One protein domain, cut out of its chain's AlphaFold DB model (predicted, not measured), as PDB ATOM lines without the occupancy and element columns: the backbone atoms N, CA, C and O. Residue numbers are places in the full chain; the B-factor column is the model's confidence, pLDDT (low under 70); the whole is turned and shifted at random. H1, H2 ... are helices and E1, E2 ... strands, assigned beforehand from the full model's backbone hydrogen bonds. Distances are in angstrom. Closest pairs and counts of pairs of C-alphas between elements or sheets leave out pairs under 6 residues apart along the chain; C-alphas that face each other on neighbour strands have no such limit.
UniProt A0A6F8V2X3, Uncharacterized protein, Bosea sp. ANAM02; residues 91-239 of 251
ATOM      1  N   ALA A  91     -35.399  44.151 -33.526       88.69
ATOM      2  CA  ALA A  91     -35.046  44.166 -34.940       88.69
ATOM      3  C   ALA A  91     -34.674  45.596 -35.353       88.69
ATOM      4  O   ALA A  91     -35.492  46.508 -35.240       88.69
ATOM      5  N   ALA A  92     -33.444  45.787 -35.828       89.94
ATOM      6  CA  ALA A  92     -32.931  47.080 -36.268       89.94
ATOM      7  C   ALA A  92     -32.573  47.042 -37.759       89.94
ATOM      8  O   ALA A  92     -31.938  46.094 -38.222       89.94
ATOM      9  N   ALA A  93     -32.944  48.093 -38.493       91.81
ATOM     10  CA  ALA A  93     -32.468  48.315 -39.853       91.81
ATOM     11  C   ALA A  93     -31.140  49.080 -39.807       91.81
ATOM     12  O   ALA A  93     -31.049  50.162 -39.215       91.81
ATOM     13  N   VAL A  94     -30.106  48.513 -40.420       94.25
ATOM     14  CA  VAL A  94     -28.728  49.000 -40.321       94.25
ATOM     15  C   VAL A  94     -28.143  49.159 -41.713       94.25
ATOM     16  O   VAL A  94     -28.190  48.231 -42.511       94.25
ATOM     17  N   SER A  95     -27.581  50.330 -41.997       94.38
ATOM     18  CA  SER A  95     -26.863  50.600 -43.239       94.38
ATOM     19  C   SER A  95     -25.391  50.244 -43.074       94.38
ATOM     20  O   SER A  95     -24.747  50.714 -42.137       94.38
ATOM     21  N   ILE A  96     -24.854  49.439 -43.986       94.12
ATOM     22  CA  ILE A  96     -23.451  49.021 -44.006       94.12
ATOM     23  C   ILE A  96     -22.836  49.464 -45.337       94.12
ATOM     24  O   ILE A  96     -23.411  49.164 -46.391       94.12
ATOM     25  N   PRO A  97     -21.678  50.149 -45.340       93.56
ATOM     26  CA  PRO A  97     -20.953  50.450 -46.571       93.56
ATOM     27  C   PRO A  97     -20.727  49.182 -47.401       93.56
ATOM     28  O   PRO A  97     -20.332  48.153 -46.856       93.56
ATOM     29  N   LEU A  98     -20.945  49.242 -48.721       90.62
ATOM     30  CA  LEU A  98     -20.906  48.048 -49.577       90.62
ATOM     31  C   LEU A  98     -19.575  47.280 -49.467       90.62
ATOM     32  O   LEU A  98     -19.569  46.052 -49.470       90.62
ATOM     33  N   ALA A  99     -18.464  48.006 -49.309       90.94
ATOM     34  CA  ALA A  99     -17.126  47.442 -49.137       90.94
ATOM     35  C   ALA A  99     -16.971  46.587 -47.862       90.94
ATOM     36  O   ALA A  99     -16.153  45.670 -47.840       90.94
ATOM     37  N   ASN A 100     -17.782  46.847 -46.833       92.81
ATOM     38  CA  ASN A 100     -17.661  46.231 -45.512       92.81
ATOM     39  C   ASN A 100     -18.689  45.113 -45.277       92.81
ATOM     40  O   ASN A 100     -18.599  44.410 -44.274       92.81
ATOM     41  N   VAL A 101     -19.654  44.908 -46.187       91.25
ATOM     42  CA  VAL A 101     -20.787  43.981 -45.986       91.25
ATOM     43  C   VAL A 101     -20.329  42.562 -45.648       91.25
ATOM     44  O   VAL A 101     -20.813  41.993 -44.676       91.25
ATOM     45  N   GLY A 102     -19.381  41.999 -46.402       90.19
ATOM     46  CA  GLY A 102     -18.897  40.633 -46.161       90.19
ATOM     47  C   GLY A 102     -18.306  40.461 -44.758       90.19
ATOM     48  O   GLY A 102     -18.744  39.596 -44.002       90.19
ATOM     49  N   ALA A 103     -17.384  41.349 -44.374       91.94
ATOM     50  CA  ALA A 103     -16.771  41.337 -43.046       91.94
ATOM     51  C   ALA A 103     -17.802  41.577 -41.929       91.94
ATOM     52  O   ALA A 103     -17.757  40.921 -40.889       91.94
ATOM     53  N   ALA A 104     -18.769  42.471 -42.153       93.25
ATOM     54  CA  ALA A 104     -19.815  42.767 -41.183       93.25
ATOM     55  C   ALA A 104     -20.742  41.568 -40.931       93.25
ATOM     56  O   ALA A 104     -21.157  41.353 -39.790       93.25
ATOM     57  N   VAL A 105     -21.046  40.767 -41.959       92.19
ATOM     58  CA  VAL A 105     -21.837  39.531 -41.825       92.19
ATOM     59  C   VAL A 105     -21.105  38.501 -40.965       92.19
ATOM     60  O   VAL A 105     -21.698  37.931 -40.043       92.19
ATOM     61  N   ASP A 106     -19.811  38.303 -41.208       91.69
ATOM     62  CA  ASP A 106     -18.999  37.369 -40.428       91.69
ATOM     63  C   ASP A 106     -18.854  37.824 -38.965       91.69
ATOM     64  O   ASP A 106     -19.041  37.027 -38.036       91.69
ATOM     65  N   ALA A 107     -18.619  39.121 -38.738       93.38
ATOM     66  CA  ALA A 107     -18.530  39.711 -37.402       93.38
ATOM     67  C   ALA A 107     -19.857  39.611 -36.625       93.38
ATOM     68  O   ALA A 107     -19.864  39.273 -35.437       93.38
ATOM     69  N   ALA A 108     -20.997  39.834 -37.290       93.62
ATOM     70  CA  ALA A 108     -22.323  39.675 -36.688       93.62
ATOM     71  C   ALA A 108     -22.530  38.241 -36.182       93.62
ATOM     72  O   ALA A 108     -22.951  38.029 -35.038       93.62
ATOM     73  N   LYS A 109     -22.171  37.251 -37.008       91.06
ATOM     74  CA  LYS A 109     -22.274  35.831 -36.661       91.06
ATOM     75  C   LYS A 109     -21.393  35.474 -35.464       91.06
ATOM     76  O   LYS A 109     -21.867  34.795 -34.553       91.06
ATOM     77  N   ALA A 110     -20.154  35.966 -35.423       92.19
ATOM     78  CA  ALA A 110     -19.239  35.755 -34.298       92.19
ATOM     79  C   ALA A 110     -19.787  36.318 -32.973       92.19
ATOM     80  O   ALA A 110     -19.544  35.761 -31.904       92.19
ATOM     81  N   ARG A 111     -20.587  37.388 -33.045       92.69
ATOM     82  CA  ARG A 111     -21.234  38.044 -31.896       92.69
ATOM     83  C   ARG A 111     -22.618  37.476 -31.557       92.69
ATOM     84  O   ARG A 111     -23.276  37.950 -30.627       92.69
ATOM     85  N   GLY A 112     -23.064  36.449 -32.287       90.81
ATOM     86  CA  GLY A 112     -24.365  35.811 -32.094       90.81
ATOM     87  C   GLY A 112     -25.548  36.709 -32.470       90.81
ATOM     88  O   GLY A 112     -26.625  36.567 -31.886       90.81
ATOM     89  N   LEU A 113     -25.355  37.644 -33.395       93.38
ATOM     90  CA  LEU A 113     -26.423  38.458 -33.967       93.38
ATOM     91  C   LEU A 113     -27.025  37.719 -35.166       93.38
ATOM     92  O   LEU A 113     -26.303  37.075 -35.930       93.38
ATOM     93  N   LYS A 114     -28.348  37.796 -35.336       92.56
ATOM     94  CA  LYS A 114     -29.011  37.272 -36.532       92.56
ATOM     95  C   LYS A 114     -29.116  38.409 -37.536       92.56
ATOM     96  O   LYS A 114     -29.810  39.382 -37.273       92.56
ATOM     97  N   LEU A 115     -28.436  38.283 -38.665       92.12
ATOM     98  CA  LEU A 115     -28.443  39.284 -39.722       92.12
ATOM     99  C   LEU A 115     -29.144  38.704 -40.948       92.12
ATOM    100  O   LEU A 115     -28.836  37.596 -41.384       92.12
ATOM    101  N   GLU A 116     -30.094  39.456 -41.485       91.88
ATOM    102  CA  GLU A 116     -30.738  39.183 -42.762       91.88
ATOM    103  C   GLU A 116     -30.332  40.282 -43.742       91.88
ATOM    104  O   GLU A 116     -30.384  41.462 -43.400       91.88
ATOM    105  N   LEU A 117     -29.897  39.895 -44.942       91.25
ATOM    106  CA  LEU A 117     -29.699  40.805 -46.066       91.25
ATOM    107  C   LEU A 117     -30.929  40.660 -46.959       91.25
ATOM    108  O   LEU A 117     -31.010  39.669 -47.685       91.25
ATOM    109  N   PRO A 118     -31.917  41.569 -46.878       90.06
ATOM    110  CA  PRO A 118     -33.119  41.443 -47.688       90.06
ATOM    111  C   PRO A 118     -32.788  41.486 -49.177       90.06
ATOM    112  O   PRO A 118     -33.279  40.644 -49.913       90.06
ATOM    113  N   PHE A 119     -31.896  42.399 -49.566       89.38
ATOM    114  CA  PHE A 119     -31.454  42.588 -50.940       89.38
ATOM    115  C   PHE A 119     -30.044  42.011 -51.147       89.38
ATOM    116  O   PHE A 119     -29.071  42.517 -50.574       89.38
ATOM    117  N   ASP A 120     -29.928  40.985 -51.995       77.69
ATOM    118  CA  ASP A 120     -28.653  40.393 -52.422       77.69
ATOM    119  C   ASP A 120     -28.554  40.353 -53.956       77.69
ATOM    120  O   ASP A 120     -29.297  39.651 -54.649       77.69
ATOM    121  N   ASN A 121     -27.558  41.072 -54.481       68.12
ATOM    122  CA  ASN A 121     -27.260  41.181 -55.907       68.12
ATOM    123  C   ASN A 121     -27.087  39.815 -56.607       68.12
ATOM    124  O   ASN A 121     -27.326  39.732 -57.813       68.12
ATOM    125  N   ALA A 122     -26.642  38.770 -55.899       59.06
ATOM    126  CA  ALA A 122     -26.351  37.464 -56.495       59.06
ATOM    127  C   ALA A 122     -27.589  36.558 -56.649       59.06
ATOM    128  O   ALA A 122     -27.637  35.737 -57.568       59.06
ATOM    129  N   ALA A 123     -28.587  36.692 -55.770       55.69
ATOM    130  CA  ALA A 123     -29.746  35.796 -55.712       55.69
ATOM    131  C   ALA A 123     -30.919  36.253 -56.600       55.69
ATOM    132  O   ALA A 123     -31.667  35.428 -57.123       55.69
ATOM    133  N   GLU A 124     -31.066  37.560 -56.813       55.19
ATOM    134  CA  GLU A 124     -32.299  38.152 -57.357       55.19
ATOM    135  C   GLU A 124     -32.342  38.313 -58.882       55.19
ATOM    136  O   GLU A 124     -33.314  38.812 -59.441       55.19
ATOM    137  N   LEU A 125     -31.321  37.841 -59.596       51.62
ATOM    138  CA  LEU A 125     -31.266  37.869 -61.064       51.62
ATOM    139  C   LEU A 125     -32.282  36.933 -61.756       51.62
ATOM    140  O   LEU A 125     -32.273  36.845 -62.980       51.62
ATOM    141  N   ARG A 126     -33.118  36.191 -61.012       52.25
ATOM    142  CA  ARG A 126     -33.895  35.059 -61.558       52.25
ATOM    143  C   ARG A 126     -35.403  35.061 -61.308       52.25
ATOM    144  O   ARG A 126     -36.061  34.194 -61.872       52.25
ATOM    145  N   ALA A 127     -35.961  35.953 -60.488       62.34
ATOM    146  CA  ALA A 127     -37.302  35.712 -59.938       62.34
ATOM    147  C   ALA A 127     -38.416  36.686 -60.354       62.34
ATOM    148  O   ALA A 127     -39.564  36.372 -60.066       62.34
ATOM    149  N   GLY A 128     -38.130  37.833 -60.989       77.56
ATOM    150  CA  GLY A 128     -39.168  38.857 -61.223       77.56
ATOM    151  C   GLY A 128     -39.801  39.378 -59.924       77.56
ATOM    152  O   GLY A 128     -40.919  39.863 -59.928       77.56
ATOM    153  N   LYS A 129     -39.090  39.223 -58.802       88.44
ATOM    154  CA  LYS A 129     -39.484  39.630 -57.452       88.44
ATOM    155  C   LYS A 129     -38.275  40.259 -56.781       88.44
ATOM    156  O   LYS A 129     -37.147  39.843 -57.064       88.44
ATOM    157  N   LEU A 130     -38.504  41.204 -55.879       91.31
ATOM    158  CA  LEU A 130     -37.446  41.912 -55.168       91.31
ATOM    159  C   LEU A 130     -37.682  41.882 -53.667       91.31
ATOM    160  O   LEU A 130     -38.743  42.290 -53.202       91.31
ATOM    161  N   LYS A 131     -36.685  41.449 -52.900       92.94
ATOM    162  CA  LYS A 131     -36.711  41.514 -51.445       92.94
ATOM    163  C   LYS A 131     -35.853  42.694 -50.978       92.94
ATOM    164  O   LYS A 131     -34.716  42.877 -51.400       92.94
ATOM    165  N   LEU A 132     -36.400  43.534 -50.105       93.88
ATOM    166  CA  LEU A 132     -35.733  44.725 -49.573       93.88
ATOM    167  C   LEU A 132     -36.146  45.006 -48.123       93.88
ATOM    168  O   LEU A 132     -37.125  44.456 -47.621       93.88
ATOM    169  N   ALA A 133     -35.372  45.832 -47.418       94.31
ATOM    170  CA  ALA A 133     -35.764  46.287 -46.089       94.31
ATOM    171  C   ALA A 133     -36.920  47.291 -46.202       94.31
ATOM    172  O   ALA A 133     -36.941  48.108 -47.122       94.31
ATOM    173  N   GLY A 134     -37.837  47.292 -45.235       91.69
ATOM    174  CA  GLY A 134     -38.961  48.227 -45.203       91.69
ATOM    175  C   GLY A 134     -38.507  49.685 -45.241       91.69
ATOM    176  O   GLY A 134     -39.066  50.483 -45.979       91.69
ATOM    177  N   VAL A 135     -37.420  50.036 -44.546       92.44
ATOM    178  CA  VAL A 135     -36.846  51.390 -44.614       92.44
ATOM    179  C   VAL A 135     -36.374  51.769 -46.023       92.44
ATOM    180  O   VAL A 135     -36.451  52.935 -46.388       92.44
ATOM    181  N   ASP A 136     -35.915  50.812 -46.831       94.50
ATOM    182  CA  ASP A 136     -35.502  51.093 -48.208       94.50
ATOM    183  C   ASP A 136     -36.711  51.305 -49.118       94.50
ATOM    184  O   ASP A 136     -36.670  52.165 -49.992       94.50
ATOM    185  N   TRP A 137     -37.793  50.557 -48.887       93.56
ATOM    186  CA  TRP A 137     -39.075  50.783 -49.554       93.56
ATOM    187  C   TRP A 137     -39.629  52.176 -49.227       93.56
ATOM    188  O   TRP A 137     -39.971  52.939 -50.125       93.56
ATOM    189  N   LEU A 138     -39.642  52.542 -47.945       91.50
ATOM    190  CA  LEU A 138     -40.120  53.848 -47.493       91.50
ATOM    191  C   LEU A 138     -39.268  55.001 -48.042       91.50
ATOM    192  O   LEU A 138     -39.826  56.004 -48.473       91.50
ATOM    193  N   ASP A 139     -37.940  54.854 -48.067       91.88
ATOM    194  CA  ASP A 139     -37.059  55.847 -48.692       91.88
ATOM    195  C   ASP A 139     -37.379  56.034 -50.170       91.88
ATOM    196  O   ASP A 139     -37.434  57.166 -50.636       91.88
ATOM    197  N   TYR A 140     -37.549  54.930 -50.905       92.44
ATOM    198  CA  TYR A 140     -37.844  54.959 -52.332       92.44
ATOM    199  C   TYR A 140     -39.133  55.735 -52.610       92.44
ATOM    200  O   TYR A 140     -39.151  56.588 -53.496       92.44
ATOM    201  N   LEU A 141     -40.174  55.491 -51.807       89.81
ATOM    202  CA  LEU A 141     -41.454  56.193 -51.909       89.81
ATOM    203  C   LEU A 141     -41.378  57.681 -51.537       89.81
ATOM    204  O   LEU A 141     -42.195  58.464 -52.012       89.81
ATOM    205  N   ALA A 142     -40.419  58.070 -50.695       89.44
ATOM    206  CA  ALA A 142     -40.282  59.429 -50.171       89.44
ATOM    207  C   ALA A 142     -39.279  60.311 -50.945       89.44
ATOM    208  O   ALA A 142     -38.942  61.400 -50.479       89.44
ATOM    209  N   LEU A 143     -38.751  59.852 -52.086       86.88
ATOM    210  CA  LEU A 143     -37.780  60.617 -52.874       86.88
ATOM    211  C   LEU A 143     -38.398  61.884 -53.483       86.88
ATOM    212  O   LEU A 143     -39.435  61.830 -54.138       86.88
ATOM    213  N   GLU A 144     -37.689  63.009 -53.346       82.81
ATOM    214  CA  GLU A 144     -38.020  64.277 -53.998       82.81
ATOM    215  C   GLU A 144     -36.793  64.845 -54.750       82.81
ATOM    216  O   GLU A 144     -35.804  65.225 -54.112       82.81
ATOM    217  N   PRO A 145     -36.824  64.921 -56.099       83.00
ATOM    218  CA  PRO A 145     -37.855  64.355 -56.975       83.00
ATOM    219  C   PRO A 145     -37.873  62.815 -56.902       83.00
ATOM    220  O   PRO A 145     -36.858  62.215 -56.528       83.00
ATOM    221  N   PRO A 146     -38.994  62.166 -57.266       85.56
ATOM    222  CA  PRO A 146     -39.061  60.712 -57.305       85.56
ATOM    223  C   PRO A 146     -37.972  60.133 -58.215       85.56
ATOM    224  O   PRO A 146     -37.526  60.768 -59.171       85.56
ATOM    225  N   ALA A 147     -37.553  58.894 -57.941       86.06
ATOM    226  CA  ALA A 147     -36.615  58.182 -58.819       86.06
ATOM    227  C   ALA A 147     -37.230  57.816 -60.180       86.06
ATOM    228  O   ALA A 147     -36.507  57.382 -61.075       86.06
ATOM    229  N   TRP A 148     -38.548  57.948 -60.315       86.62
ATOM    230  CA  TRP A 148     -39.319  57.639 -61.510       86.62
ATOM    231  C   TRP A 148     -39.785  58.911 -62.239       86.62
ATOM    232  O   TRP A 148     -39.643  60.008 -61.694       86.62
ATOM    233  N   PRO A 149     -40.301  58.804 -63.482       89.75
ATOM    234  CA  PRO A 149     -40.651  59.977 -64.278       89.75
ATOM    235  C   PRO A 149     -41.665  60.902 -63.592       89.75
ATOM    236  O   PRO A 149     -42.548  60.456 -62.857       89.75
ATOM    237  N   GLU A 150     -41.540  62.201 -63.864       87.81
ATOM    238  CA  GLU A 150     -42.429  63.232 -63.328       87.81
ATOM    239  C   GLU A 150     -43.894  62.957 -63.700       87.81
ATOM    240  O   GLU A 150     -44.198  62.550 -64.820       87.81
ATOM    241  N   GLY A 151     -44.801  63.163 -62.740       85.12
ATOM    242  CA  GLY A 151     -46.223  62.843 -62.892       85.12
ATOM    243  C   GLY A 151     -46.554  61.351 -62.773       85.12
ATOM    244  O   GLY A 151     -47.727  60.997 -62.849       85.12
ATOM    245  N   GLY A 152     -45.553  60.487 -62.571       89.62
ATOM    246  CA  GLY A 152     -45.760  59.058 -62.384       89.62
ATOM    247  C   GLY A 152     -46.221  58.676 -60.978       89.62
ATOM    248  O   GLY A 152     -45.812  59.291 -59.987       89.62
ATOM    249  N   TYR A 153     -47.021  57.618 -60.887       89.81
ATOM    250  CA  TYR A 153     -47.448  56.999 -59.631       89.81
ATOM    251  C   TYR A 153     -47.281  55.476 -59.688       89.81
ATOM    252  O   TYR A 153     -47.118  54.904 -60.763       89.81
ATOM    253  N   ILE A 154     -47.267  54.827 -58.523       91.38
ATOM    254  CA  ILE A 154     -47.174  53.367 -58.417       91.38
ATOM    255  C   ILE A 154     -48.584  52.781 -58.370       91.38
ATOM    256  O   ILE A 154     -49.404  53.230 -57.570       91.38
ATOM    257  N   GLU A 155     -48.836  51.776 -59.200       89.56
ATOM    258  CA  GLU A 155     -50.098  51.037 -59.295       89.56
ATOM    259  C   GLU A 155     -49.849  49.533 -59.094       89.56
ATOM    260  O   GLU A 155     -48.761  49.029 -59.395       89.56
ATOM    261  N   ASP A 156     -50.845  48.831 -58.545       87.75
ATOM    262  CA  ASP A 156     -50.870  47.371 -58.373       87.75
ATOM    263  C   ASP A 156     -49.628  46.767 -57.683       87.75
ATOM    264  O   ASP A 156     -49.102  45.723 -58.077       87.75
ATOM    265  N   CYS A 157     -49.131  47.434 -56.635       91.12
ATOM    266  CA  CYS A 157     -47.977  46.965 -55.867       91.12
ATOM    267  C   CYS A 157     -48.363  45.829 -54.905       91.12
ATOM    268  O   CYS A 157     -48.711  46.061 -53.742       91.12
ATOM    269  N   GLU A 158     -48.253  44.590 -55.383       90.75
ATOM    270  CA  GLU A 158     -48.516  43.390 -54.591       90.75
ATOM    271  C   GLU A 158     -47.226  42.726 -54.100       90.75
ATOM    272  O   GLU A 158     -46.156  42.765 -54.726       90.75
ATOM    273  N   GLY A 159     -47.329  42.046 -52.960       91.06
ATOM    274  CA  GLY A 159     -46.223  41.257 -52.453       91.06
ATOM    275  C   GLY A 159     -46.425  40.754 -51.036       91.06
ATOM    276  O   GLY A 159     -47.499  40.277 -50.671       91.06
ATOM    277  N   LYS A 160     -45.361  40.795 -50.227       89.56
ATOM    278  CA  LYS A 160     -45.370  40.290 -48.851       89.56
ATOM    279  C   LYS A 160     -44.609  41.188 -47.891       89.56
ATOM    280  O   LYS A 160     -43.532  41.679 -48.219       89.56
ATOM    281  N   ILE A 161     -45.113  41.304 -46.667       84.50
ATOM    282  CA  ILE A 161     -44.476  42.011 -45.551       84.50
ATOM    283  C   ILE A 161     -44.230  40.987 -44.441       84.50
ATOM    284  O   ILE A 161     -45.162  40.352 -43.955       84.50
ATOM    285  N   ASP A 162     -42.962  40.741 -44.106       84.56
ATOM    286  CA  ASP A 162     -42.528  39.646 -43.220       84.56
ATOM    287  C   ASP A 162     -43.124  38.272 -43.599       84.56
ATOM    288  O   ASP A 162     -43.369  37.408 -42.756       84.56
ATOM    289  N   GLY A 163     -43.351  38.056 -44.899       81.06
ATOM    290  CA  GLY A 163     -43.917  36.821 -45.452       81.06
ATOM    291  C   GLY A 163     -45.448  36.753 -45.477       81.06
ATOM    292  O   GLY A 163     -45.979  35.818 -46.076       81.06
ATOM    293  N   ILE A 164     -46.148  37.733 -44.902       76.50
ATOM    294  CA  ILE A 164     -47.609  37.858 -44.968       76.50
ATOM    295  C   ILE A 164     -47.978  38.550 -46.279       76.50
ATOM    296  O   ILE A 164     -47.406  39.591 -46.592       76.50
ATOM    297  N   ALA A 165     -48.898  37.968 -47.050       80.88
ATOM    298  CA  ALA A 165     -49.349  38.544 -48.315       80.88
ATOM    299  C   ALA A 165     -50.009  39.916 -48.107       80.88
ATOM    300  O   ALA A 165     -50.779  40.097 -47.166       80.88
ATOM    301  N   SER A 166     -49.710  40.856 -49.001       83.88
ATOM    302  CA  SER A 166     -50.344  42.168 -49.078       83.88
ATOM    303  C   SER A 166     -50.666  42.491 -50.533       83.88
ATOM    304  O   SER A 166     -49.795  42.385 -51.395       83.88
ATOM    305  N   SER A 167     -51.906  42.903 -50.787       85.31
ATOM    306  CA  SER A 167     -52.342  43.435 -52.082       85.31
ATOM    307  C   SER A 167     -52.016  44.922 -52.256       85.31
ATOM    308  O   SER A 167     -52.214  45.460 -53.334       85.31
ATOM    309  N   ASP A 168     -51.562  45.591 -51.190       85.19
ATOM    310  CA  ASP A 168     -51.103  46.980 -51.224       85.19
ATOM    311  C   ASP A 168     -49.890  47.152 -50.299       85.19
ATOM    312  O   ASP A 168     -49.987  47.250 -49.066       85.19
ATOM    313  N   VAL A 169     -48.697  47.108 -50.888       86.00
ATOM    314  CA  VAL A 169     -47.455  47.411 -50.175       86.00
ATOM    315  C   VAL A 169     -47.244  48.924 -50.217       86.00
ATOM    316  O   VAL A 169     -46.761  49.463 -51.205       86.00
ATOM    317  N   SER A 170     -47.573  49.622 -49.130       84.56
ATOM    318  CA  SER A 170     -47.574  51.087 -49.068       84.56
ATOM    319  C   SER A 170     -46.948  51.610 -47.772       84.56
ATOM    320  O   SER A 170     -46.578  50.852 -46.871       84.56
ATOM    321  N   VAL A 171     -46.799  52.934 -47.661       79.94
ATOM    322  CA  VAL A 171     -46.256  53.578 -46.447       79.94
ATOM    323  C   VAL A 171     -47.097  53.306 -45.197       79.94
ATOM    324  O   VAL A 171     -46.575  53.376 -44.089       79.94
ATOM    325  N   ALA A 172     -48.386  52.995 -45.368       76.25
ATOM    326  CA  ALA A 172     -49.301  52.703 -44.270       76.25
ATOM    327  C   ALA A 172     -49.138  51.274 -43.729       76.25
ATOM    328  O   ALA A 172     -49.451  51.025 -42.566       76.25
ATOM    329  N   THR A 173     -48.647  50.343 -44.552       77.69
ATOM    330  CA  THR A 173     -48.580  48.914 -44.215       77.69
ATOM    331  C   THR A 173     -47.168  48.440 -43.877       77.69
ATOM    332  O   THR A 173     -47.013  47.430 -43.192       77.69
ATOM    333  N   VAL A 174     -46.132  49.170 -44.306       83.62
ATOM    334  CA  VAL A 174     -44.732  48.758 -44.147       83.62
ATOM    335  C   VAL A 174     -44.064  49.409 -42.937       83.62
ATOM    336  O   VAL A 174     -43.776  50.604 -42.893       83.62
ATOM    337  N   GLY A 175     -43.704  48.563 -41.978       84.69
ATOM    338  CA  GLY A 175     -42.799  48.871 -40.888       84.69
ATOM    339  C   GLY A 175     -41.335  48.916 -41.360       84.69
ATOM    340  O   GLY A 175     -40.892  48.065 -42.133       84.69
ATOM    341  N   PRO A 176     -40.508  49.846 -40.867       86.62
ATOM    342  CA  PRO A 176     -39.183  50.035 -41.449       86.62
ATOM    343  C   PRO A 176     -38.133  48.931 -41.201       86.62
ATOM    344  O   PRO A 176     -37.181  48.795 -41.970       86.62
ATOM    345  N   SER A 177     -38.260  48.173 -40.108       88.31
ATOM    346  CA  SER A 177     -37.400  47.017 -39.805       88.31
ATOM    347  C   SER A 177     -37.956  45.702 -40.354       88.31
ATOM    348  O   SER A 177     -37.341  44.655 -40.149       88.31
ATOM    349  N   GLN A 178     -39.098  45.753 -41.043       88.50
ATOM    350  CA  GLN A 178     -39.689  44.596 -41.699       88.50
ATOM    351  C   GLN A 178     -38.959  44.284 -42.994       88.50
ATOM    352  O   GLN A 178     -38.220  45.109 -43.542       88.50
ATOM    353  N   ILE A 179     -39.189  43.081 -43.497       90.75
ATOM    354  CA  ILE A 179     -38.725  42.690 -44.812       90.75
ATOM    355  C   ILE A 179     -39.891  42.709 -45.789       90.75
ATOM    356  O   ILE A 179     -40.893  42.024 -45.597       90.75
ATOM    357  N   VAL A 180     -39.717  43.468 -46.863       92.31
ATOM    358  CA  VAL A 180     -40.674  43.592 -47.955       92.31
ATOM    359  C   VAL A 180     -40.217  42.701 -49.101       92.31
ATOM    360  O   VAL A 180     -39.043  42.702 -49.465       92.31
ATOM    361  N   LEU A 181     -41.137  41.931 -49.667       93.38
ATOM    362  CA  LEU A 181     -40.987  41.251 -50.946       93.38
ATOM    363  C   LEU A 181     -41.981  41.891 -51.911       93.38
ATOM    364  O   LEU A 181     -43.176  41.723 -51.715       93.38
ATOM    365  N   VAL A 182     -41.502  42.595 -52.928       92.94
ATOM    366  CA  VAL A 182     -42.329  43.116 -54.023       92.94
ATOM    367  C   VAL A 182     -42.395  42.042 -55.099       92.94
ATOM    368  O   VAL A 182     -41.352  41.572 -55.566       92.94
ATOM    369  N   GLU A 183     -43.603  41.606 -55.444       91.69
ATOM    370  CA  GLU A 183     -43.827  40.530 -56.414       91.69
ATOM    371  C   GLU A 183     -44.336  41.043 -57.766       91.69
ATOM    372  O   GLU A 183     -44.100  40.381 -58.776       91.69
ATOM    373  N   SER A 184     -44.977  42.211 -57.784       91.50
ATOM    374  CA  SER A 184     -45.484  42.892 -58.978       91.50
ATOM    375  C   SER A 184     -45.700  44.388 -58.707       91.50
ATOM    376  O   SER A 184     -45.530  44.865 -57.584       91.50
ATOM    377  N   GLY A 185     -46.027  45.126 -59.764       92.38
ATOM    378  CA  GLY A 185     -46.403  46.536 -59.720       92.38
ATOM    379  C   GLY A 185     -45.905  47.283 -60.948       92.38
ATOM    380  O   GLY A 185     -44.934  46.874 -61.594       92.38
ATOM    381  N   ALA A 186     -46.550  48.402 -61.246       93.62
ATOM    382  CA  ALA A 186     -46.184  49.272 -62.352       93.62
ATOM    383  C   ALA A 186     -45.973  50.699 -61.857       93.62
ATOM    384  O   ALA A 186     -46.612  51.156 -60.911       93.62
ATOM    385  N   ILE A 187     -45.068  51.418 -62.510       94.25
ATOM    386  CA  ILE A 187     -45.045  52.872 -62.450       94.25
ATOM    387  C   ILE A 187     -45.756  53.374 -63.700       94.25
ATOM    388  O   ILE A 187     -45.297  53.137 -64.823       94.25
ATOM    389  N   VAL A 188     -46.863  54.072 -63.490       94.38
ATOM    390  CA  VAL A 188     -47.749  54.565 -64.541       94.38
ATOM    391  C   VAL A 188     -47.529  56.055 -64.717       94.38
ATOM    392  O   VAL A 188     -47.500  56.808 -63.746       94.38
ATOM    393  N   VAL A 189     -47.362  56.483 -65.966       93.44
ATOM    394  CA  VAL A 189     -47.197  57.885 -66.359       93.44
ATOM    395  C   VAL A 189     -48.180  58.156 -67.491       93.44
ATOM    396  O   VAL A 189     -48.230  57.404 -68.466       93.44
ATOM    397  N   GLU A 190     -48.973  59.221 -67.375       90.00
ATOM    398  CA  GLU A 190     -50.021  59.525 -68.355       90.00
ATOM    399  C   GLU A 190     -49.442  59.667 -69.775       90.00
ATOM    400  O   GLU A 190     -48.554  60.479 -70.035       90.00
ATOM    401  N   GLY A 191     -49.957  58.860 -70.710       88.19
ATOM    402  CA  GLY A 191     -49.542  58.885 -72.115       88.19
ATOM    403  C   GLY A 191     -48.196  58.214 -72.422       88.19
ATOM    404  O   GLY A 191     -47.725  58.334 -73.555       88.19
ATOM    405  N   ALA A 192     -47.589  57.510 -71.462       89.00
ATOM    406  CA  ALA A 192     -46.352  56.751 -71.648       89.00
ATOM    407  C   ALA A 192     -46.549  55.241 -71.413       89.00
ATOM    408  O   ALA A 192     -47.596  54.794 -70.951       89.00
ATOM    409  N   GLU A 193     -45.536  54.454 -71.780       90.75
ATOM    410  CA  GLU A 193     -45.481  53.019 -71.484       90.75
ATOM    411  C   GLU A 193     -45.231  52.793 -69.985       90.75
ATOM    412  O   GLU A 193     -44.440  53.513 -69.368       90.75
ATOM    413  N   GLU A 194     -45.903  51.796 -69.410       92.69
ATOM    414  CA  GLU A 194     -45.727  51.406 -68.010       92.69
ATOM    415  C   GLU A 194     -44.311  50.890 -67.751       92.69
ATOM    416  O   GLU A 194     -43.729  50.149 -68.548       92.69
ATOM    417  N   ILE A 195     -43.755  51.260 -66.600       93.75
ATOM    418  CA  ILE A 195     -42.439  50.791 -66.168       93.75
ATOM    419  C   ILE A 195     -42.633  49.706 -65.110       93.75
ATOM    420  O   ILE A 195     -43.264  49.944 -64.083       93.75
ATOM    421  N   ASP A 196     -42.028  48.538 -65.323       93.06
ATOM    422  CA  ASP A 196     -42.006  47.451 -64.340       93.06
ATOM    423  C   ASP A 196     -41.352  47.912 -63.022       93.06
ATOM    424  O   ASP A 196     -40.153  48.227 -62.975       93.06
ATOM    425  N   LEU A 197     -42.142  47.949 -61.943       93.38
ATOM    426  CA  LEU A 197     -41.708  48.464 -60.642       93.38
ATOM    427  C   LEU A 197     -40.538  47.652 -60.084       93.38
ATOM    428  O   LEU A 197     -39.587  48.226 -59.553       93.38
ATOM    429  N   VAL A 198     -40.587  46.324 -60.214       92.69
ATOM    430  CA  VAL A 198     -39.571  45.415 -59.667       92.69
ATOM    431  C   VAL A 198     -38.209  45.694 -60.302       92.69
ATOM    432  O   VAL A 198     -37.214  45.866 -59.594       92.69
ATOM    433  N   SER A 199     -38.157  45.792 -61.629       90.94
ATOM    434  CA  SER A 199     -36.936  46.086 -62.384       90.94
ATOM    435  C   SER A 199     -36.400  47.480 -62.069       90.94
ATOM    436  O   SER A 199     -35.190  47.646 -61.872       90.94
ATOM    437  N   HIS A 200     -37.286  48.475 -61.971       93.00
ATOM    438  CA  HIS A 200     -36.907  49.842 -61.625       93.00
ATOM    439  C   HIS A 200     -36.319  49.930 -60.208       93.00
ATOM    440  O   HIS A 200     -35.220  50.457 -60.006       93.00
ATOM    441  N   LEU A 201     -36.994  49.329 -59.228       92.06
ATOM    442  CA  LEU A 201     -36.554  49.278 -57.837       92.06
ATOM    443  C   LEU A 201     -35.240  48.497 -57.685       92.06
ATOM    444  O   LEU A 201     -34.355  48.907 -56.932       92.06
ATOM    445  N   GLN A 202     -35.055  47.417 -58.451       91.56
ATOM    446  CA  GLN A 202     -33.796  46.674 -58.482       91.56
ATOM    447  C   GLN A 202     -32.635  47.543 -58.984       91.56
ATOM    448  O   GLN A 202     -31.543  47.514 -58.407       91.56
ATOM    449  N   ALA A 203     -32.847  48.318 -60.051       90.62
ATOM    450  CA  ALA A 203     -31.841  49.240 -60.573       90.62
ATOM    451  C   ALA A 203     -31.486  50.321 -59.540       90.62
ATOM    452  O   ALA A 203     -30.303  50.565 -59.286       90.62
ATOM    453  N   TRP A 204     -32.499  50.888 -58.881       92.06
ATOM    454  CA  TRP A 204     -32.319  51.857 -57.802       92.06
ATOM    455  C   TRP A 204     -31.499  51.280 -56.637       92.06
ATOM    456  O   TRP A 204     -30.486  51.861 -56.241       92.06
ATOM    457  N   MET A 205     -31.845  50.083 -56.147       92.69
ATOM    458  CA  MET A 205     -31.113  49.407 -55.066       92.69
ATOM    459  C   MET A 205     -29.656  49.098 -55.439       92.69
ATOM    460  O   MET A 205     -28.743  49.269 -54.618       92.69
ATOM    461  N   ARG A 206     -29.393  48.684 -56.686       89.69
ATOM    462  CA  ARG A 206     -28.030  48.410 -57.173       89.69
ATOM    463  C   ARG A 206     -27.135  49.644 -57.151       89.69
ATOM    464  O   ARG A 206     -25.955  49.491 -56.847       89.69
ATOM    465  N   GLY A 207     -27.688  50.828 -57.418       88.69
ATOM    466  CA  GLY A 207     -26.950  52.092 -57.449       88.69
ATOM    467  C   GLY A 207     -26.494  52.613 -56.081       88.69
ATOM    468  O   GLY A 207     -25.736  53.578 -56.019       88.69
ATOM    469  N   ARG A 208     -26.934  52.001 -54.974       89.56
ATOM    470  CA  ARG A 208     -26.651  52.512 -53.626       89.56
ATOM    471  C   ARG A 208     -25.230  52.179 -53.148       89.56
ATOM    472  O   ARG A 208     -24.783  51.043 -53.310       89.56
ATOM    473  N   PRO A 209     -24.544  53.121 -52.467       89.69
ATOM    474  CA  PRO A 209     -23.186  52.919 -51.943       89.69
ATOM    475  C   PRO A 209     -23.142  52.062 -50.665       89.69
ATOM    476  O   PRO A 209     -22.069  51.673 -50.200       89.69
ATOM    477  N   ALA A 210     -24.305  51.777 -50.085       91.62
ATOM    478  CA  ALA A 210     -24.472  50.998 -48.871       91.62
ATOM    479  C   ALA A 210     -25.589  49.965 -49.049       91.62
ATOM    480  O   ALA A 210     -26.435  50.072 -49.946       91.62
ATOM    481  N   ARG A 211     -25.579  48.952 -48.187       92.31
ATOM    482  CA  ARG A 211     -26.608  47.920 -48.099       92.31
ATOM    483  C   ARG A 211     -27.291  48.006 -46.753       92.31
ATOM    484  O   ARG A 211     -26.624  48.088 -45.725       92.31
ATOM    485  N   THR A 212     -28.614  47.950 -46.774       94.62
ATOM    486  CA  THR A 212     -29.392  47.816 -45.552       94.62
ATOM    487  C   THR A 212     -29.509  46.343 -45.192       94.62
ATOM    488  O   THR A 212     -29.836  45.503 -46.031       94.62
ATOM    489  N   VAL A 213     -29.256  46.038 -43.928       93.75
ATOM    490  CA  VAL A 213     -29.462  44.725 -43.326       93.75
ATOM    491  C   VAL A 213     -30.461  44.848 -42.183       93.75
ATOM    492  O   VAL A 213     -30.552  45.897 -41.539       93.75
ATOM    493  N   ILE A 214     -31.195  43.774 -41.910       93.38
ATOM    494  CA  ILE A 214     -32.025  43.662 -40.712       93.38
ATOM    495  C   ILE A 214     -31.264  42.830 -39.692       93.38
ATOM    496  O   ILE A 214     -30.921  41.677 -39.949       93.38
ATOM    497  N   VAL A 215     -30.991  43.415 -38.529       93.25
ATOM    498  CA  VAL A 215     -30.305  42.728 -37.434       93.25
ATOM    499  C   VAL A 215     -31.292  42.457 -36.320       93.25
ATOM    500  O   VAL A 215     -31.820  43.383 -35.707       93.25
ATOM    501  N   SER A 216     -31.518  41.178 -36.047       91.44
ATOM    502  CA  SER A 216     -32.311  40.712 -34.922       91.44
ATOM    503  C   SER A 216     -31.420  40.191 -33.802       91.44
ATOM    504  O   SER A 216     -30.550  39.339 -34.011       91.44
ATOM    505  N   TYR A 217     -31.653  40.669 -32.587       91.56
ATOM    506  CA  TYR A 217     -30.897  40.248 -31.414       91.56
ATOM    507  C   TYR A 217     -31.743  40.350 -30.151       91.56
ATOM    508  O   TYR A 217     -32.697  41.118 -30.078       91.56
ATOM    509  N   LYS A 218     -31.408  39.546 -29.143       89.56
ATOM    510  CA  LYS A 218     -32.074  39.638 -27.844       89.56
ATOM    511  C   LYS A 218     -31.656  40.919 -27.123       89.56
ATOM    512  O   LYS A 218     -30.493  41.299 -27.215       89.56
ATOM    513  N   ARG A 219     -32.561  41.545 -26.366       87.69
ATOM    514  CA  ARG A 219     -32.301  42.788 -25.612       87.69
ATOM    515  C   ARG A 219     -31.052  42.711 -24.720       87.69
ATOM    516  O   ARG A 219     -30.304  43.677 -24.637       87.69
ATOM    517  N   ASP A 220     -30.765  41.552 -24.127       88.19
ATOM    518  CA  ASP A 220     -29.561  41.302 -23.316       88.19
ATOM    519  C   ASP A 220     -28.238  41.316 -24.114       88.19
ATOM    520  O   ASP A 220     -27.159  41.358 -23.527       88.19
ATOM    521  N   ARG A 221     -28.302  41.323 -25.452       91.06
ATOM    522  CA  ARG A 221     -27.158  41.415 -26.376       91.06
ATOM    523  C   ARG A 221     -26.960  42.811 -26.968       91.06
ATOM    524  O   ARG A 221     -26.220  42.941 -27.941       91.06
ATOM    525  N   GLN A 222     -27.576  43.849 -26.399       91.12
ATOM    526  CA  GLN A 222     -27.421  45.229 -26.876       91.12
ATOM    527  C   GLN A 222     -25.948  45.646 -27.004       91.12
ATOM    528  O   GLN A 222     -25.544  46.155 -28.042       91.12
ATOM    529  N   SER A 223     -25.110  45.328 -26.015       93.12
ATOM    530  CA  SER A 223     -23.675  45.648 -26.064       93.12
ATOM    531  C   SER A 223     -22.934  44.957 -27.215       93.12
ATOM    532  O   SER A 223     -22.017  45.535 -27.800       93.12
ATOM    533  N   ASN A 224     -23.335  43.734 -27.583       94.69
ATOM    534  CA  ASN A 224     -22.776  43.038 -28.743       94.69
ATOM    535  C   ASN A 224     -23.177  43.726 -30.049       94.69
ATOM    536  O   ASN A 224     -22.354  43.799 -30.961       94.69
ATOM    537  N   PHE A 225     -24.419  44.205 -30.130       94.31
ATOM    538  CA  PHE A 225     -24.915  44.973 -31.266       94.31
ATOM    539  C   PHE A 225     -24.174  46.308 -31.402       94.31
ATOM    540  O   PHE A 225     -23.654  46.591 -32.475       94.31
ATOM    541  N   ASP A 226     -24.023  47.076 -30.322       93.00
ATOM    542  CA  ASP A 226     -23.342  48.380 -30.353       93.00
ATOM    543  C   ASP A 226     -21.863  48.248 -30.770       93.00
ATOM    544  O   ASP A 226     -21.345  49.025 -31.581       93.00
ATOM    545  N   ALA A 227     -21.184  47.217 -30.257       93.69
ATOM    546  CA  ALA A 227     -19.814  46.905 -30.646       93.69
ATOM    547  C   ALA A 227     -19.714  46.480 -32.119       93.69
ATOM    548  O   ALA A 227     -18.783  46.889 -32.810       93.69
ATOM    549  N   TRP A 228     -20.678  45.692 -32.606       95.50
ATOM    550  CA  TRP A 228     -20.745  45.294 -34.011       95.50
ATOM    551  C   TRP A 228     -20.989  46.488 -34.941       95.50
ATOM    552  O   TRP A 228     -20.306  46.596 -35.951       95.50
ATOM    553  N   ILE A 229     -21.898  47.403 -34.589       93.81
ATOM    554  CA  ILE A 229     -22.162  48.628 -35.362       93.81
ATOM    555  C   ILE A 229     -20.871  49.424 -35.570       93.81
ATOM    556  O   ILE A 229     -20.564  49.826 -36.691       93.81
ATOM    557  N   SER A 230     -20.105  49.607 -34.493       90.75
ATOM    558  CA  SER A 230     -18.843  50.350 -34.529       90.75
ATOM    559  C   SER A 230     -17.787  49.651 -35.394       90.75
ATOM    560  O   SER A 230     -17.117  50.301 -36.188       90.75
ATOM    561  N   GLU A 231     -17.652  48.328 -35.261       91.81
ATOM    562  CA  GLU A 231     -16.695  47.510 -36.023       91.81
ATOM    563  C   GLU A 231     -17.038  47.434 -37.518       91.81
ATOM    564  O   GLU A 231     -16.148  47.463 -38.362       91.81
ATOM    565  N   ALA A 232     -18.328  47.362 -37.852       89.44
ATOM    566  CA  ALA A 232     -18.820  47.285 -39.225       89.44
ATOM    567  C   ALA A 232     -18.834  48.644 -39.952       89.44
ATOM    568  O   ALA A 232     -19.225  48.696 -41.122       89.44
ATOM    569  N   GLU A 233     -18.458  49.734 -39.267       90.75
ATOM    570  CA  GLU A 233     -18.642  51.122 -39.723       90.75
ATOM    571  C   GLU A 233     -20.085  51.380 -40.189       90.75
ATOM    572  O   GLU A 233     -20.349  52.055 -41.188       90.75
ATOM    573  N   ALA A 234     -21.033  50.769 -39.484       90.12
ATOM    574  CA  ALA A 234     -22.432  50.768 -39.854       90.12
ATOM    575  C   ALA A 234     -23.182  51.927 -39.190       90.12
ATOM    576  O   ALA A 234     -22.763  52.471 -38.167       90.12
ATOM    577  N   SER A 235     -24.337  52.288 -39.746       89.88
ATOM    578  CA  SER A 235     -25.234  53.273 -39.147       89.88
ATOM    579  C   SER A 235     -26.622  52.688 -38.913       89.88
ATOM    580  O   SER A 235     -27.241  52.089 -39.795       89.88
ATOM    581  N   VAL A 236     -27.123  52.854 -37.688       87.50
ATOM    582  CA  VAL A 236     -28.487  52.462 -37.334       87.50
ATOM    583  C   VAL A 236     -29.439  53.440 -38.004       87.50
ATOM    584  O   VAL A 236     -29.429  54.631 -37.701       87.50
ATOM    585  N   ARG A 237     -30.264  52.941 -38.926       79.50
ATOM    586  CA  ARG A 237     -31.252  53.778 -39.611       79.50
ATOM    587  C   ARG A 237     -32.461  54.023 -38.728       79.50
ATOM    588  O   ARG A 237     -33.044  55.101 -38.781       79.50
ATOM    589  N   ILE A 238     -32.835  53.024 -37.925       66.19
ATOM    590  CA  ILE A 238     -33.990  53.085 -37.030       66.19
ATOM    591  C   ILE A 238     -33.641  52.449 -35.693       66.19
ATOM    592  O   ILE A 238     -33.198  51.297 -35.671       66.19
ATOM    593  N   PRO A 239     -33.817  53.190 -34.586       54.25
ATOM    594  CA  PRO A 239     -33.432  52.705 -33.280       54.25
ATOM    595  C   PRO A 239     -34.340  51.553 -32.808       54.25
ATOM    596  O   PRO A 239     -35.529  51.528 -33.140       54.25
TER     597      PRO A 239
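AT A GLANCE: This is residues 91 to 239 of the 251 residues of an uncharacterized protein of Bosea sp. ANAM02 (UniProt A0A6F8V2X3). Picture two lobes end to end: in one, the sheet E3 E7 E5 E6 has H2 and H3 over one face, with the small sheet E4 E8 beside the first residues of H3; in the other, the long strand E9 runs between E1 and E2, with H1 and H4 packed on them. H2 sits where the two larger sheets meet. The 149 printed residues hold four named helices and nine named strands, in the order E1 H1 E2 E3 H2 E4 E5 E6 E7 E8 H3 E9 H4; the class is mixed and the three sheets are antiparallel. The whole is compact, with a radius of gyration of the C-alphas of 16.1 A, yet elongated, spanning 54 by 30 by 29 A.

HOW THE PARTS SIT: Start at the sheet ordered E3 (residues 130 to 133), E7 (179 to 182), E5 (159 to 161), E6 (164 to 166). Look for N 132 and O 180 at 2.8 A, N 160 and O 181 at 2.8 A and, in the hairpin E5 and E6, N 161 and O 164 at 2.9 A. H2 (134 to 141) and H3 (197 to 206) make two layers with it, helices on one face of a sheet. H2 stands up from it at a height of 8.9 A; C-alphas 134 and 179 are its closest to E7, 5.6 A. H3 comes closest to E3 at C-alphas 130 and 198, 6.1 A. E8 (186 to 188) pairs with E4 (153 to 155), N 155 and O 186 at 2.9 A; C-alphas 186 and 197 are the closest of E8 and H3, 4.9 A. Next find the sheet ordered E1 (91 to 97), E9 (210 to 218), E2 (114 to 116), with N 94 and O 213 at 2.9 A and N 116 and O 214 at 2.8 A. E1, H1 (98 to 110) and E2 form a split strand-helix-strand unit, E9 between its strands, with a right-handed crossover. H4 (219 to 231) runs along E9, 24 degrees on the local plane, on the opposite face from H2. H1 and H4 touch, closest at C-alphas 108 and 228, 6.4 A, opposite ways at a steep tilt of 37 degrees, only just steep. In H2 and H3 every O i to N i+4 pair is within hydrogen-bond range; in H1 and in H4, 7 of 9.

IN THESE COORDINATES: Find C-alpha 91 at (-35.046, 44.166, -34.940), where E1 begins its 19.3 A. E9 spans 25.1 A from C-alpha 210 at (-24.472, 50.998, -48.871). H1 spans 19.7 A, H3 14.1 A and H4 19.3 A, ending at C-alpha 231, (-16.695, 47.510, -36.023).

THE WHOLE: The C-alphas farthest apart, of Gly 191 and Asp 220, are 55.6 A apart. The printed part has no cut. The long links are E2 to E3, H2 to E4 and E6 to E7. Residues 121 to 127 and 238 to 239 have pLDDT under 70.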